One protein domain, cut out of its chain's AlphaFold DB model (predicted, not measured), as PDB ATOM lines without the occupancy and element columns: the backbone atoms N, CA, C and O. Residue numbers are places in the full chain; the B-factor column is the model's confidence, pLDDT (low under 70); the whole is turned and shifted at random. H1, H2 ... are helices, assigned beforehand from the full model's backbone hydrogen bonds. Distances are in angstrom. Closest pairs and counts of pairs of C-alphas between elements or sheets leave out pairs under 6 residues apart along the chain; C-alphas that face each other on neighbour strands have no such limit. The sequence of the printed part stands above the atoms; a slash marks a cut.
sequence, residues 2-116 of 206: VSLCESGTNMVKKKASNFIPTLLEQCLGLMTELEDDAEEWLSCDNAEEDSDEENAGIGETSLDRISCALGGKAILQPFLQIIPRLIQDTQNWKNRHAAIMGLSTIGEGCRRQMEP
ATOM      1  N   VAL A   2     107.231 -38.263  20.699       85.00
ATOM      2  CA  VAL A   2     107.744 -36.884  20.565       85.00
ATOM      3  C   VAL A   2     107.787 -36.132  21.904       85.00
ATOM      4  O   VAL A   2     108.848 -35.659  22.305       85.00
ATOM      5  N   SER A   3     106.695 -36.147  22.677       87.62
ATOM      6  CA  SER A   3     106.620 -35.439  23.968       87.62
ATOM      7  C   SER A   3     107.680 -35.883  24.985       87.62
ATOM      8  O   SER A   3     108.110 -35.084  25.814       87.62
ATOM      9  N   LEU A   4     108.130 -37.145  24.933       86.69
ATOM     10  CA  LEU A   4     109.199 -37.647  25.805       86.69
ATOM     11  C   LEU A   4     110.572 -37.106  25.381       86.69
ATOM     12  O   LEU A   4     111.411 -36.835  26.236       86.69
ATOM     13  N   CYS A   5     110.803 -36.925  24.079       87.31
ATOM     14  CA  CYS A   5     112.039 -36.336  23.563       87.31
ATOM     15  C   CYS A   5     112.155 -34.853  23.943       87.31
ATOM     16  O   CYS A   5     113.240 -34.404  24.319       87.31
ATOM     17  N   GLU A   6     111.034 -34.129  23.918       88.62
ATOM     18  CA  GLU A   6     110.942 -32.704  24.263       88.62
ATOM     19  C   GLU A   6     111.046 -32.454  25.774       88.62
ATOM     20  O   GLU A   6     111.862 -31.654  26.221       88.62
ATOM     21  N   SER A   7     110.261 -33.166  26.588       88.69
ATOM     22  CA  SER A   7     110.242 -32.970  28.049       88.69
ATOM     23  C   SER A   7     111.379 -33.698  28.780       88.69
ATOM     24  O   SER A   7     111.814 -33.283  29.854       88.69
ATOM     25  N   GLY A   8     111.875 -34.795  28.203       88.31
ATOM     26  CA  GLY A   8     112.811 -35.736  28.818       88.31
ATOM     27  C   GLY A   8     114.169 -35.812  28.124       88.31
ATOM     28  O   GLY A   8     114.866 -36.815  28.267       88.31
ATOM     29  N   THR A   9     114.580 -34.775  27.395       88.25
ATOM     30  CA  THR A   9     115.763 -34.759  26.516       88.25
ATOM     31  C   THR A   9     117.020 -35.400  27.124       88.25
ATOM     32  O   THR A   9     117.656 -36.258  26.512       88.25
ATOM     33  N   ASN A  10     117.395 -35.021  28.351       88.81
ATOM     34  CA  ASN A  10     118.594 -35.555  29.013       88.81
ATOM     35  C   ASN A  10     118.445 -37.021  29.429       88.81
ATOM     36  O   ASN A  10     119.427 -37.765  29.421       88.81
ATOM     37  N   MET A  11     117.235 -37.432  29.805       90.94
ATOM     38  CA  MET A  11     116.930 -38.821  30.130       90.94
ATOM     39  C   MET A  11     117.032 -39.681  28.872       90.94
ATOM     40  O   MET A  11     117.706 -40.707  28.903       90.94
ATOM     41  N   VAL A  12     116.466 -39.215  27.755       89.38
ATOM     42  CA  VAL A  12     116.534 -39.921  26.473       89.38
ATOM     43  C   VAL A  12     117.987 -40.084  26.029       89.38
ATOM     44  O   VAL A  12     118.436 -41.208  25.830       89.38
ATOM     45  N   LYS A  13     118.774 -38.999  26.009       88.12
ATOM     46  CA  LYS A  13     120.190 -39.041  25.595       88.12
ATOM     47  C   LYS A  13     121.066 -39.951  26.457       88.12
ATOM     48  O   LYS A  13     122.016 -40.525  25.942       88.12
ATOM     49  N   LYS A  14     120.802 -40.043  27.766       87.62
ATOM     50  CA  LYS A  14     121.680 -40.759  28.713       87.62
ATOM     51  C   LYS A  14     121.221 -42.171  29.052       87.62
ATOM     52  O   LYS A  14     122.050 -42.987  29.433       87.62
ATOM     53  N   LYS A  15     119.914 -42.434  29.010       87.12
ATOM     54  CA  LYS A  15     119.316 -43.684  29.505       87.12
ATOM     55  C   LYS A  15     118.506 -44.436  28.456       87.12
ATOM     56  O   LYS A  15     118.305 -45.631  28.626       87.12
ATOM     57  N   ALA A  16     118.059 -43.768  27.394       86.69
ATOM     58  CA  ALA A  16     117.262 -44.377  26.330       86.69
ATOM     59  C   ALA A  16     117.869 -44.149  24.934       86.69
ATOM     60  O   ALA A  16     117.159 -44.212  23.936       86.69
ATOM     61  N   SER A  17     119.184 -43.913  24.841       87.38
ATOM     62  CA  SER A  17     119.877 -43.671  23.568       87.38
ATOM     63  C   SER A  17     119.708 -44.824  22.582       87.38
ATOM     64  O   SER A  17     119.614 -44.604  21.382       87.38
ATOM     65  N   ASN A  18     119.607 -46.049  23.098       90.38
ATOM     66  CA  ASN A  18     119.450 -47.263  22.301       90.38
ATOM     67  C   ASN A  18     118.086 -47.345  21.602       90.38
ATOM     68  O   ASN A  18     117.939 -48.119  20.668       90.38
ATOM     69  N   PHE A  19     117.102 -46.553  22.041       90.06
ATOM     70  CA  PHE A  19     115.790 -46.481  21.402       90.06
ATOM     71  C   PHE A  19     115.749 -45.465  20.261       90.06
ATOM     72  O   PHE A  19     114.868 -45.567  19.418       90.06
ATOM     73  N   ILE A  20     116.694 -44.513  20.208       91.44
ATOM     74  CA  ILE A  20     116.727 -43.450  19.189       91.44
ATOM     75  C   ILE A  20     116.655 -44.012  17.760       91.44
ATOM     76  O   ILE A  20     115.811 -43.517  17.017       91.44
ATOM     77  N   PRO A  21     117.438 -45.041  17.363       93.31
ATOM     78  CA  PRO A  21     117.332 -45.613  16.021       93.31
ATOM     79  C   PRO A  21     115.912 -46.086  15.697       93.31
ATOM     80  O   PRO A  21     115.378 -45.737  14.653       93.31
ATOM     81  N   THR A  22     115.259 -46.785  16.630       93.19
ATOM     82  CA  THR A  22     113.878 -47.250  16.453       93.19
ATOM     83  C   THR A  22     112.902 -46.086  16.304       93.19
ATOM     84  O   THR A  22     112.009 -46.163  15.473       93.19
ATOM     85  N   LEU A  23     113.066 -44.985  17.052       92.25
ATOM     86  CA  LEU A  23     112.198 -43.806  16.885       92.25
ATOM     87  C   LEU A  23     112.337 -43.208  15.479       92.25
ATOM     88  O   LEU A  23     111.336 -42.846  14.868       92.25
ATOM     89  N   LEU A  24     113.572 -43.126  14.972       93.44
ATOM     90  CA  LEU A  24     113.854 -42.614  13.632       93.44
ATOM     91  C   LEU A  24     113.265 -43.526  12.553       93.44
ATOM     92  O   LEU A  24     112.630 -43.027  11.632       93.44
ATOM     93  N   GLU A  25     113.413 -44.846  12.686       93.44
ATOM     94  CA  GLU A  25     112.814 -45.812  11.758       93.44
ATOM     95  C   GLU A  25     111.286 -45.733  11.736       93.44
ATOM     96  O   GLU A  25     110.700 -45.837  10.667       93.44
ATOM     97  N   GLN A  26     110.633 -45.512  12.882       92.19
ATOM     98  CA  GLN A  26     109.177 -45.345  12.925       92.19
ATOM     99  C   GLN A  26     108.730 -44.062  12.216       92.19
ATOM    100  O   GLN A  26     107.784 -44.098  11.438       92.19
ATOM    101  N   CYS A  27     109.425 -42.941  12.434       92.56
ATOM    102  CA  CYS A  27     109.124 -41.702  11.715       92.56
ATOM    103  C   CYS A  27     109.334 -41.844  10.203       92.56
ATOM    104  O   CYS A  27     108.510 -41.364   9.436       92.56
ATOM    105  N   LEU A  28     110.413 -42.511   9.784       91.12
ATOM    106  CA  LEU A  28     110.693 -42.765   8.370       91.12
ATOM    107  C   LEU A  28     109.683 -43.744   7.762       91.12
ATOM    108  O   LEU A  28     109.259 -43.529   6.639       91.12
ATOM    109  N   GLY A  29     109.253 -44.769   8.503       90.06
ATOM    110  CA  GLY A  29     108.225 -45.713   8.061       90.06
ATOM    111  C   GLY A  29     106.894 -45.028   7.754       90.06
ATOM    112  O   GLY A  29     106.317 -45.281   6.705       90.06
ATOM    113  N   LEU A  30     106.471 -44.079   8.593       87.88
ATOM    114  CA  LEU A  30     105.278 -43.268   8.323       87.88
ATOM    115  C   LEU A  30     105.398 -42.453   7.022       87.88
ATOM    116  O   LEU A  30     104.419 -42.295   6.309       87.88
ATOM    117  N   MET A  31     106.602 -41.992   6.664       85.44
ATOM    118  CA  MET A  31     106.850 -41.289   5.391       85.44
ATOM    119  C   MET A  31     106.856 -42.217   4.165       85.44
ATOM    120  O   MET A  31     106.937 -41.732   3.042       85.44
ATOM    121  N   THR A  32     106.819 -43.541   4.357       85.62
ATOM    122  CA  THR A  32     106.731 -44.519   3.255       85.62
ATOM    123  C   THR A  32     105.296 -44.927   2.937       85.62
ATOM    124  O   THR A  32     105.066 -45.605   1.938       85.62
ATOM    125  N   GLU A  33     104.329 -44.513   3.756       82.38
ATOM    126  CA  GLU A  33     102.899 -44.768   3.565       82.38
ATOM    127  C   GLU A  33     102.304 -43.748   2.583       82.38
ATOM    128  O   GLU A  33     101.436 -42.958   2.930       82.38
ATOM    129  N   LEU A  34     102.837 -43.730   1.359       70.00
ATOM    130  CA  LEU A  34     102.329 -42.919   0.250       70.00
ATOM    131  C   LEU A  34     101.398 -43.761  -0.624       70.00
ATOM    132  O   LEU A  34     101.649 -44.956  -0.809       70.00
ATOM    133  N   GLU A  35     100.366 -43.153  -1.200       63.12
ATOM    134  CA  GLU A  35      99.520 -43.802  -2.205       63.12
ATOM    135  C   GLU A  35     100.301 -44.032  -3.510       63.12
ATOM    136  O   GLU A  35     101.158 -43.232  -3.889       63.12
ATOM    137  N   ASP A  36     100.051 -45.160  -4.183       55.28
ATOM    138  CA  ASP A  36     100.729 -45.513  -5.444       55.28
ATOM    139  C   ASP A  36     100.118 -44.809  -6.673       55.28
ATOM    140  O   ASP A  36     100.761 -44.730  -7.724       55.28
ATOM    141  N   ASP A  37      98.920 -44.234  -6.536       53.19
ATOM    142  CA  ASP A  37      98.115 -43.747  -7.657       53.19
ATOM    143  C   ASP A  37      98.313 -42.243  -7.899       53.19
ATOM    144  O   ASP A  37      97.423 -41.409  -7.745       53.19
ATOM    145  N   ALA A  38      99.510 -41.878  -8.366       50.25
ATOM    146  CA  ALA A  38      99.811 -40.510  -8.805       50.25
ATOM    147  C   ALA A  38      98.945 -40.033 -10.003       50.25
ATOM    148  O   ALA A  38      98.897 -38.835 -10.292       50.25
ATOM    149  N   GLU A  39      98.275 -40.953 -10.711       46.50
ATOM    150  CA  GLU A  39      97.350 -40.653 -11.818       46.50
ATOM    151  C   GLU A  39      95.994 -40.110 -11.342       46.50
ATOM    152  O   GLU A  39      95.420 -39.260 -12.025       46.50
ATOM    153  N   GLU A  40      95.497 -40.536 -10.177       46.84
ATOM    154  CA  GLU A  40      94.205 -40.072  -9.650       46.84
ATOM    155  C   GLU A  40      94.308 -38.605  -9.199       46.84
ATOM    156  O   GLU A  40      93.463 -37.775  -9.534       46.84
ATOM    157  N   TRP A  41      95.447 -38.229  -8.615       51.62
ATOM    158  CA  TRP A  41      95.756 -36.868  -8.168       51.62
ATOM    159  C   TRP A  41      95.927 -35.842  -9.299       51.62
ATOM    160  O   TRP A  41      95.483 -34.701  -9.170       51.62
ATOM    161  N   LEU A  42      96.518 -36.230 -10.436       45.19
ATOM    162  CA  LEU A  42      96.588 -35.367 -11.626       45.19
ATOM    163  C   LEU A  42      95.212 -35.167 -12.290       45.19
ATOM    164  O   LEU A  42      95.070 -34.280 -13.134       45.19
ATOM    165  N   SER A  43      94.216 -35.983 -11.925       46.91
ATOM    166  CA  SER A  43      92.853 -35.934 -12.464       46.91
ATOM    167  C   SER A  43      91.863 -35.125 -11.610       46.91
ATOM    168  O   SER A  43      90.741 -34.865 -12.052       46.91
ATOM    169  N   CYS A  44      92.272 -34.668 -10.420       43.38
ATOM    170  CA  CYS A  44      91.413 -33.939  -9.488       43.38
ATOM    171  C   CYS A  44      91.296 -32.442  -9.833       43.38
ATOM    172  O   CYS A  44      91.858 -31.580  -9.165       43.38
ATOM    173  N   ASP A  45      90.477 -32.120 -10.839       45.12
ATOM    174  CA  ASP A  45      89.925 -30.767 -11.062       45.12
ATOM    175  C   ASP A  45      88.820 -30.400 -10.036       45.12
ATOM    176  O   ASP A  45      88.212 -29.332 -10.117       45.12
ATOM    177  N   ASN A  46      88.538 -31.272  -9.058       42.66
ATOM    178  CA  ASN A  46      87.530 -31.057  -8.023       42.66
ATOM    179  C   ASN A  46      88.168 -31.042  -6.630       42.66
ATOM    180  O   ASN A  46      88.618 -32.059  -6.113       42.66
ATOM    181  N   ALA A  47      88.164 -29.857  -6.026       48.41
ATOM    182  CA  ALA A  47      88.414 -29.660  -4.612       48.41
ATOM    183  C   ALA A  47      87.260 -30.262  -3.798       48.41
ATOM    184  O   ALA A  47      86.260 -29.584  -3.604       48.41
ATOM    185  N   GLU A  48      87.384 -31.509  -3.347       46.94
ATOM    186  CA  GLU A  48      86.622 -32.053  -2.215       46.94
ATOM    187  C   GLU A  48      87.310 -33.332  -1.693       46.94
ATOM    188  O   GLU A  48      87.206 -34.395  -2.290       46.94
ATOM    189  N   GLU A  49      88.079 -33.132  -0.614       52.78
ATOM    190  CA  GLU A  49      88.352 -34.023   0.529       52.78
ATOM    191  C   GLU A  49      88.437 -35.546   0.295       52.78
ATOM    192  O   GLU A  49      87.419 -36.225   0.273       52.78
ATOM    193  N   ASP A  50      89.660 -36.088   0.347       41.12
ATOM    194  CA  ASP A  50      89.977 -37.184   1.273       41.12
ATOM    195  C   ASP A  50      91.426 -37.027   1.779       41.12
ATOM    196  O   ASP A  50      92.377 -36.799   1.034       41.12
ATOM    197  N   SER A  51      91.557 -36.984   3.101       46.97
ATOM    198  CA  SER A  51      92.686 -36.429   3.845       46.97
ATOM    199  C   SER A  51      93.712 -37.488   4.259       46.97
ATOM    200  O   SER A  51      94.011 -37.619   5.446       46.97
ATOM    201  N   ASP A  52      94.295 -38.208   3.304       47.44
ATOM    202  CA  ASP A  52      95.423 -39.115   3.585       47.44
ATOM    203  C   ASP A  52      96.779 -38.377   3.712       47.44
ATOM    204  O   ASP A  52      97.842 -38.973   3.877       47.44
ATOM    205  N   GLU A  53      96.730 -37.039   3.789       52.25
ATOM    206  CA  GLU A  53      97.822 -36.150   4.221       52.25
ATOM    207  C   GLU A  53      98.308 -36.408   5.669       52.25
ATOM    208  O   GLU A  53      99.303 -35.820   6.106       52.25
ATOM    209  N   GLU A  54      97.645 -37.273   6.445       61.50
ATOM    210  CA  GLU A  54      97.907 -37.380   7.882       61.50
ATOM    211  C   GLU A  54      99.186 -38.172   8.216       61.50
ATOM    212  O   GLU A  54     100.016 -37.682   8.981       61.50
ATOM    213  N   ASN A  55      99.434 -39.355   7.641       71.19
ATOM    214  CA  ASN A  55     100.507 -40.228   8.154       71.19
ATOM    215  C   ASN A  55     101.922 -39.777   7.766       71.19
ATOM    216  O   ASN A  55     102.788 -39.655   8.644       71.19
ATOM    217  N   ALA A  56     102.164 -39.468   6.489       73.38
ATOM    218  CA  ALA A  56     103.464 -38.966   6.041       73.38
ATOM    219  C   ALA A  56     103.802 -37.619   6.714       73.38
ATOM    220  O   ALA A  56     104.915 -37.440   7.224       73.38
ATOM    221  N   GLY A  57     102.813 -36.721   6.831       76.75
ATOM    222  CA  GLY A  57     102.938 -35.444   7.540       76.75
ATOM    223  C   GLY A  57     103.191 -35.599   9.047       76.75
ATOM    224  O   GLY A  57     104.014 -34.875   9.625       76.75
ATOM    225  N   ILE A  58     102.560 -36.584   9.702       86.69
ATOM    226  CA  ILE A  58     102.839 -36.944  11.103       86.69
ATOM    227  C   ILE A  58     104.275 -37.448  11.249       86.69
ATOM    228  O   ILE A  58     104.961 -37.062  12.205       86.69
ATOM    229  N   GLY A  59     104.736 -38.299  10.330       88.81
ATOM    230  CA  GLY A  59     106.110 -38.794  10.294       88.81
ATOM    231  C   GLY A  59     107.109 -37.644  10.230       88.81
ATOM    232  O   GLY A  59     108.044 -37.584  11.035       88.81
ATOM    233  N   GLU A  60     106.870 -36.698   9.322       84.81
ATOM    234  CA  GLU A  60     107.716 -35.525   9.103       84.81
ATOM    235  C   GLU A  60     107.773 -34.629  10.335       84.81
ATOM    236  O   GLU A  60     108.846 -34.400  10.900       84.81
ATOM    237  N   THR A  61     106.609 -34.189  10.806       87.12
ATOM    238  CA  THR A  61     106.495 -33.295  11.961       87.12
ATOM    239  C   THR A  61     107.090 -33.938  13.216       87.12
ATOM    240  O   THR A  61     107.727 -33.277  14.041       87.12
ATOM    241  N   SER A  62     106.910 -35.251  13.384       92.69
ATOM    242  CA  SER A  62     107.494 -35.988  14.505       92.69
ATOM    243  C   SER A  62     109.016 -36.035  14.422       92.69
ATOM    244  O   SER A  62     109.683 -35.839  15.444       92.69
ATOM    245  N   LEU A  63     109.564 -36.288  13.232       92.44
ATOM    246  CA  LEU A  63     111.003 -36.357  13.019       92.44
ATOM    247  C   LEU A  63     111.672 -35.006  13.271       92.44
ATOM    248  O   LEU A  63     112.679 -34.972  13.981       92.44
ATOM    249  N   ASP A  64     111.098 -33.914  12.760       88.88
ATOM    250  CA  ASP A  64     111.614 -32.563  12.988       88.88
ATOM    251  C   ASP A  64     111.712 -32.270  14.490       88.88
ATOM    252  O   ASP A  64     112.802 -32.034  15.022       88.88
ATOM    253  N   ARG A  65     110.598 -32.428  15.214       92.88
ATOM    254  CA  ARG A  65     110.525 -32.144  16.655       92.88
ATOM    255  C   ARG A  65     111.489 -33.001  17.472       92.88
ATOM    256  O   ARG A  65     112.129 -32.506  18.405       92.88
ATOM    257  N   ILE A  66     111.634 -34.283  17.129       93.62
ATOM    258  CA  ILE A  66     112.616 -35.176  17.763       93.62
ATOM    259  C   ILE A  66     114.040 -34.695  17.473       93.62
ATOM    260  O   ILE A  66     114.869 -34.650  18.391       93.62
ATOM    261  N   SER A  67     114.323 -34.316  16.224       90.19
ATOM    262  CA  SER A  67     115.635 -33.825  15.807       90.19
ATOM    263  C   SER A  67     116.013 -32.536  16.534       90.19
ATOM    264  O   SER A  67     117.120 -32.437  17.068       90.19
ATOM    265  N   CYS A  68     115.070 -31.604  16.668       88.69
ATOM    266  CA  CYS A  68     115.222 -30.336  17.367       88.69
ATOM    267  C   CYS A  68     115.417 -30.525  18.876       88.69
ATOM    268  O   CYS A  68     116.302 -29.911  19.477       88.69
ATOM    269  N   ALA A  69     114.658 -31.427  19.504       92.31
ATOM    270  CA  ALA A  69     114.770 -31.688  20.936       92.31
ATOM    271  C   ALA A  69     116.072 -32.426  21.309       92.31
ATOM    272  O   ALA A  69     116.778 -32.076  22.267       92.31
ATOM    273  N   LEU A  70     116.426 -33.477  20.565       91.75
ATOM    274  CA  LEU A  70     117.590 -34.311  20.878       91.75
ATOM    275  C   LEU A  70     118.897 -33.741  20.298       91.75
ATOM    276  O   LEU A  70     119.965 -33.902  20.900       91.75
ATOM    277  N   GLY A  71     118.826 -32.994  19.205       88.06
ATOM    278  CA  GLY A  71     119.961 -32.360  18.547       88.06
ATOM    279  C   GLY A  71     120.880 -33.338  17.809       88.06
ATOM    280  O   GLY A  71     120.978 -34.529  18.128       88.06
ATOM    281  N   GLY A  72     121.642 -32.809  16.851       84.75
ATOM    282  CA  GLY A  72     122.415 -33.625  15.907       84.75
ATOM    283  C   GLY A  72     123.469 -34.564  16.488       84.75
ATOM    284  O   GLY A  72     123.740 -35.597  15.890       84.75
ATOM    285  N   LYS A  73     124.015 -34.312  17.686       87.81
ATOM    286  CA  LYS A  73     124.945 -35.269  18.329       87.81
ATOM    287  C   LYS A  73     124.297 -36.614  18.663       87.81
ATOM    288  O   LYS A  73     124.996 -37.620  18.691       87.81
ATOM    289  N   ALA A  74     123.005 -36.611  18.982       90.06
ATOM    290  CA  ALA A  74     122.268 -37.819  19.338       90.06
ATOM    291  C   ALA A  74     121.577 -38.446  18.122       90.06
ATOM    292  O   ALA A  74     121.408 -39.658  18.091       90.06
ATOM    293  N   ILE A  75     121.186 -37.622  17.145       92.69
ATOM    294  CA  ILE A  75     120.354 -38.044  16.014       92.69
ATOM    295  C   ILE A  75     121.168 -38.405  14.781       92.69
ATOM    296  O   ILE A  75     120.903 -39.436  14.172       92.69
ATOM    297  N   LEU A  76     122.168 -37.598  14.419       86.50
ATOM    298  CA  LEU A  76     122.762 -37.673  13.086       86.50
ATOM    299  C   LEU A  76     123.441 -39.020  12.817       86.50
ATOM    300  O   LEU A  76     123.233 -39.605  11.766       86.50
ATOM    301  N   GLN A  77     124.226 -39.535  13.766       90.75
ATOM    302  CA  GLN A  77     124.915 -40.817  13.582       90.75
ATOM    303  C   GLN A  77     123.938 -41.996  13.424       90.75
ATOM    304  O   GLN A  77     124.045 -42.695  12.419       90.75
ATOM    305  N   PRO A  78     122.958 -42.202  14.328       92.19
ATOM    306  CA  PRO A  78     121.903 -43.194  14.114       92.19
ATOM    307  C   PRO A  78     121.149 -43.015  12.796       92.19
ATOM    308  O   PRO A  78     120.884 -43.988  12.100       92.19
ATOM    309  N   PHE A  79     120.838 -41.773  12.428       91.00
ATOM    310  CA  PHE A  79     120.124 -41.466  11.195       91.00
ATOM    311  C   PHE A  79     120.912 -41.903   9.951       91.00
ATOM    312  O   PHE A  79     120.390 -42.614   9.095       91.00
ATOM    313  N   LEU A  80     122.208 -41.586   9.893       86.31
ATOM    314  CA  LEU A  80     123.093 -41.983   8.793       86.31
ATOM    315  C   LEU A  80     123.334 -43.492   8.688       86.31
ATOM    316  O   LEU A  80     123.821 -43.948   7.660       86.31
ATOM    317  N   GLN A  81     123.015 -44.277   9.717       90.69
ATOM    318  CA  GLN A  81     123.051 -45.738   9.620       90.69
ATOM    319  C   GLN A  81     121.811 -46.295   8.909       90.69
ATOM    320  O   GLN A  81     121.888 -47.346   8.280       90.69
ATOM    321  N   ILE A  82     120.679 -45.589   8.990       92.12
ATOM    322  CA  ILE A  82     119.401 -46.004   8.400       92.12
ATOM    323  C   ILE A  82     119.332 -45.587   6.926       92.12
ATOM    324  O   ILE A  82     118.879 -46.352   6.075       92.12
ATOM    325  N   ILE A  83     119.813 -44.382   6.621       88.88
ATOM    326  CA  ILE A  83     119.639 -43.732   5.320       88.88
ATOM    327  C   ILE A  83     120.222 -44.500   4.128       88.88
ATOM    328  O   ILE A  83     119.498 -44.665   3.148       88.88
ATOM    329  N   PRO A  84     121.455 -45.040   4.177       88.19
ATOM    330  CA  PRO A  84     122.005 -45.793   3.054       88.19
ATOM    331  C   PRO A  84     121.138 -46.992   2.663       88.19
ATOM    332  O   PRO A  84     120.983 -47.255   1.477       88.19
ATOM    333  N   ARG A  85     120.521 -47.676   3.640       91.12
ATOM    334  CA  ARG A  85     119.605 -48.797   3.375       91.12
ATOM    335  C   ARG A  85     118.371 -48.335   2.603       91.12
ATOM    336  O   ARG A  85     117.947 -49.031   1.693       91.12
ATOM    337  N   LEU A  86     117.800 -47.196   2.987       87.88
ATOM    338  CA  LEU A  86     116.603 -46.652   2.350       87.88
ATOM    339  C   LEU A  86     116.897 -46.125   0.939       87.88
ATOM    340  O   LEU A  86     116.121 -46.392   0.033       87.88
ATOM    341  N   ILE A  87     118.028 -45.436   0.735       84.25
ATOM    342  CA  ILE A  87     118.447 -44.916  -0.582       84.25
ATOM    343  C   ILE A  87     118.770 -46.046  -1.563       84.25
ATOM    344  O   ILE A  87     118.469 -45.941  -2.745       84.25
ATOM    345  N   GLN A  88     119.408 -47.119  -1.092       86.31
ATOM    346  CA  GLN A  88     119.827 -48.236  -1.948       86.31
ATOM    347  C   GLN A  88     118.687 -49.202  -2.291       86.31
ATOM    348  O   GLN A  88     118.915 -50.172  -3.015       86.31
ATOM    349  N   ASP A  89     117.478 -48.976  -1.777       86.69
ATOM    350  CA  ASP A  89     116.326 -49.808  -2.095       86.69
ATOM    351  C   ASP A  89     115.811 -49.489  -3.501       86.69
ATOM    352  O   ASP A  89     114.972 -48.612  -3.693       86.69
ATOM    353  N   THR A  90     116.318 -50.209  -4.500       80.00
ATOM    354  CA  THR A  90     115.923 -50.032  -5.903       80.00
ATOM    355  C   THR A  90     114.489 -50.490  -6.175       80.00
ATOM    356  O   THR A  90     113.895 -50.054  -7.152       80.00
ATOM    357  N   GLN A  91     113.905 -51.345  -5.330       82.06
ATOM    358  CA  GLN A  91     112.562 -51.889  -5.556       82.06
ATOM    359  C   GLN A  91     111.459 -50.992  -4.994       82.06
ATOM    360  O   GLN A  91     110.317 -51.094  -5.434       82.06
ATOM    361  N   ASN A  92     111.784 -50.127  -4.032       83.88
ATOM    362  CA  ASN A  92     110.805 -49.281  -3.366       83.88
ATOM    363  C   ASN A  92     111.219 -47.803  -3.397       83.88
ATOM    364  O   ASN A  92     112.010 -47.336  -2.577       83.88
ATOM    365  N   TRP A  93     110.629 -47.040  -4.320       82.00
ATOM    366  CA  TRP A  93     110.874 -45.603  -4.434       82.00
ATOM    367  C   TRP A  93     110.417 -44.827  -3.187       82.00
ATOM    368  O   TRP A  93     111.038 -43.819  -2.845       82.00
ATOM    369  N   LYS A  94     109.404 -45.319  -2.453       84.81
ATOM    370  CA  LYS A  94     108.903 -44.685  -1.219       84.81
ATOM    371  C   LYS A  94     109.967 -44.692  -0.123       84.81
ATOM    372  O   LYS A  94     110.102 -43.718   0.611       84.81
ATOM    373  N   ASN A  95     110.790 -45.743  -0.058       88.69
ATOM    374  CA  ASN A  95     111.930 -45.807   0.861       88.69
ATOM    375  C   ASN A  95     112.984 -44.745   0.528       88.69
ATOM    376  O   ASN A  95     113.451 -44.030   1.419       88.69
ATOM    377  N   ARG A  96     113.324 -44.595  -0.754       85.44
ATOM    378  CA  ARG A  96     114.288 -43.586  -1.219       85.44
ATOM    379  C   ARG A  96     113.772 -42.168  -0.972       85.44
ATOM    380  O   ARG A  96     114.512 -41.322  -0.472       85.44
ATOM    381  N   HIS A  97     112.482 -41.945  -1.211       82.25
ATOM    382  CA  HIS A  97     111.798 -40.698  -0.887       82.25
ATOM    383  C   HIS A  97     111.846 -40.386   0.618       82.25
ATOM    384  O   HIS A  97     112.317 -39.317   1.012       82.25
ATOM    385  N   ALA A  98     111.444 -41.334   1.473       87.88
ATOM    386  CA  ALA A  98     111.461 -41.171   2.925       87.88
ATOM    387  C   ALA A  98     112.866 -40.845   3.452       87.88
ATOM    388  O   ALA A  98     113.013 -40.042   4.375       87.88
ATOM    389  N   ALA A  99     113.920 -41.407   2.847       86.62
ATOM    390  CA  ALA A  99     115.293 -41.060   3.197       86.62
ATOM    391  C   ALA A  99     115.598 -39.573   2.976       86.62
ATOM    392  O   ALA A  99     116.219 -38.934   3.825       86.62
ATOM    393  N   ILE A 100     115.158 -39.009   1.856       80.56
ATOM    394  CA  ILE A 100     115.470 -37.625   1.474       80.56
ATOM    395  C   ILE A 100     114.619 -36.635   2.229       80.56
ATOM    396  O   ILE A 100     115.146 -35.633   2.721       80.56
ATOM    397  N   MET A 101     113.335 -36.943   2.390       81.38
ATOM    398  CA  MET A 101     112.470 -36.187   3.281       81.38
ATOM    399  C   MET A 101     113.050 -36.183   4.685       81.38
ATOM    400  O   MET A 101     113.270 -35.115   5.249       81.38
ATOM    401  N   GLY A 102     113.433 -37.347   5.208       84.12
ATOM    402  CA  GLY A 102     114.081 -37.443   6.503       84.12
ATOM    403  C   GLY A 102     115.362 -36.615   6.601       84.12
ATOM    404  O   GLY A 102     115.547 -35.899   7.584       84.12
ATOM    405  N   LEU A 103     116.243 -36.697   5.595       81.44
ATOM    406  CA  LEU A 103     117.522 -35.982   5.568       81.44
ATOM    407  C   LEU A 103     117.307 -34.471   5.603       81.44
ATOM    408  O   LEU A 103     117.996 -33.760   6.330       81.44
ATOM    409  N   SER A 104     116.308 -34.007   4.862       76.25
ATOM    410  CA  SER A 104     115.925 -32.602   4.809       76.25
ATOM    411  C   SER A 104     115.295 -32.155   6.134       76.25
ATOM    412  O   SER A 104     115.640 -31.104   6.666       76.25
ATOM    413  N   THR A 105     114.434 -32.987   6.721       82.81
ATOM    414  CA  THR A 105     113.712 -32.709   7.970       82.81
ATOM    415  C   THR A 105     114.628 -32.659   9.193       82.81
ATOM    416  O   THR A 105     114.477 -31.784  10.037       82.81
ATOM    417  N   ILE A 106     115.643 -33.525   9.298       82.94
ATOM    418  CA  ILE A 106     116.593 -33.448  10.425       82.94
ATOM    419  C   ILE A 106     117.573 -32.270  10.314       82.94
ATOM    420  O   ILE A 106     118.326 -32.014  11.263       82.94
ATOM    421  N   GLY A 107     117.587 -31.572   9.171       75.19
ATOM    422  CA  GLY A 107     118.484 -30.460   8.866       75.19
ATOM    423  C   GLY A 107     118.458 -29.378   9.937       75.19
ATOM    424  O   GLY A 107     119.513 -28.928  10.391       75.19
ATOM    425  N   GLU A 108     117.267 -29.026  10.423       75.81
ATOM    426  CA  GLU A 108     117.091 -28.005  11.451       75.81
ATOM    427  C   GLU A 108     117.638 -28.430  12.828       75.81
ATOM    428  O   GLU A 108     118.351 -27.652  13.477       75.81
ATOM    429  N   GLY A 109     117.380 -29.664  13.264       75.56
ATOM    430  CA  GLY A 109     117.881 -30.189  14.538       75.56
ATOM    431  C   GLY A 109     119.367 -30.572  14.527       75.56
ATOM    432  O   GLY A 109     120.025 -30.614  15.578       75.56
ATOM    433  N   CYS A 110     119.932 -30.838  13.344       80.44
ATOM    434  CA  CYS A 110     121.285 -31.377  13.174       80.44
ATOM    435  C   CYS A 110     122.282 -30.419  12.503       80.44
ATOM    436  O   CYS A 110     123.418 -30.832  12.252       80.44
ATOM    437  N   ARG A 111     121.913 -29.145  12.288       72.81
ATOM    438  CA  ARG A 111     122.685 -28.124  11.540       72.81
ATOM    439  C   ARG A 111     124.205 -28.228  11.712       72.81
ATOM    440  O   ARG A 111     124.924 -28.508  10.761       72.81
ATOM    441  N   ARG A 112     124.700 -28.094  12.950       70.75
ATOM    442  CA  ARG A 112     126.150 -28.055  13.253       70.75
ATOM    443  C   ARG A 112     126.906 -29.328  12.874       70.75
ATOM    444  O   ARG A 112     128.110 -29.281  12.662       70.75
ATOM    445  N   GLN A 113     126.244 -30.482  12.920       75.25
ATOM    446  CA  GLN A 113     126.870 -31.762  12.592       75.25
ATOM    447  C   GLN A 113     126.698 -32.124  11.113       75.25
ATOM    448  O   GLN A 113     127.496 -32.906  10.607       75.25
ATOM    449  N   MET A 114     125.704 -31.549  10.428       70.19
ATOM    450  CA  MET A 114     125.501 -31.726   8.987       70.19
ATOM    451  C   MET A 114     126.421 -30.841   8.143       70.19
ATOM    452  O   MET A 114     126.768 -31.244   7.041       70.19
ATOM    453  N   GLU A 115     126.900 -29.709   8.676       64.81
ATOM    454  CA  GLU A 115     127.892 -28.819   8.036       64.81
ATOM    455  C   GLU A 115     129.047 -29.540   7.296       64.81
ATOM    456  O   GLU A 115     129.279 -29.245   6.125       64.81
ATOM    457  N   PRO A 116     129.801 -30.476   7.910       67.88
ATOM    458  CA  PRO A 116     130.902 -31.163   7.230       67.88
ATOM    459  C   PRO A 116     130.462 -32.207   6.194       67.88
ATOM    460  O   PRO A 116     131.315 -32.743   5.496       67.88
TER     461      PRO A 116
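This is residues 2 to 116 of the 206 residues of an uncharacterized protein of Anisakis simplex (UniProt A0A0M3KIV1). Helices gather round H5 in the core: H1 and H3 lie alongside it, H2 sits at one end, the hairpin of H6 and H7 packs on H3, and H8 crosses the last part of H5. From the opposite end a loop, residues 37 to 51 with tiny H4, sticks out. The printed part has 115 residues with eight named helices, H1 to H8 in chain order, and no named strand: all helix. It is only just compact, close to loose, with a radius of gyration of the C-alphas of 15.7 A, and elongated, spanning 50 by 31 by 24 A.

H1, residues 2 to 7, touches the hub H5, residues 54 to 70, at a shallow tilt of 26 degrees; their closest C-alphas, Glu 6 and Ala 69, are 5.2 A apart. H2, residues 9 to 15, touches residues 69 to 70 of H5 alone, about perpendicular at 79 degrees, closest at C-alphas 9 and 70, 5.9 A. H3, residues 17 to 30, touches H5 with residues 24 to 30 alone, opposite ways; the closest C-alphas, Cys 27 and Gly 59, are 4.4 A apart. H4, residues 38 to 41, touches no helix. H6, residues 72 to 87, and H7, residues 93 to 105, form a hairpin at 19 degrees, closest at C-alphas 87 and 96, 4.4 A; H5, H6 and H7 make an up and down bundle, each running against the one before. H8, residues 107 to 116, touches H6 about perpendicular, at 85 degrees, closest at C-alphas 72 and 110, 3.7 A. Each O i to N i+4 pair is within hydrogen-bond range in H1, H2, H5 and H7, against 8 of 10 in H3, 7 of 12 in H6 and 3 of 6 in H8; H4 is too short for one.

H1 begins at C-alpha 2 (107.744, -36.884, 20.565), and H8 ends at C-alpha 116 (130.902, -31.163, 7.230). H3 measures 21.1 A, H5 23.8 A, H6 20.4 A and H7 18.1 A.

The printed part has no cut, and the link from H4 to H5, 12 residues, is long. Residues 35 to 54 and 115 to 116 have pLDDT under 70.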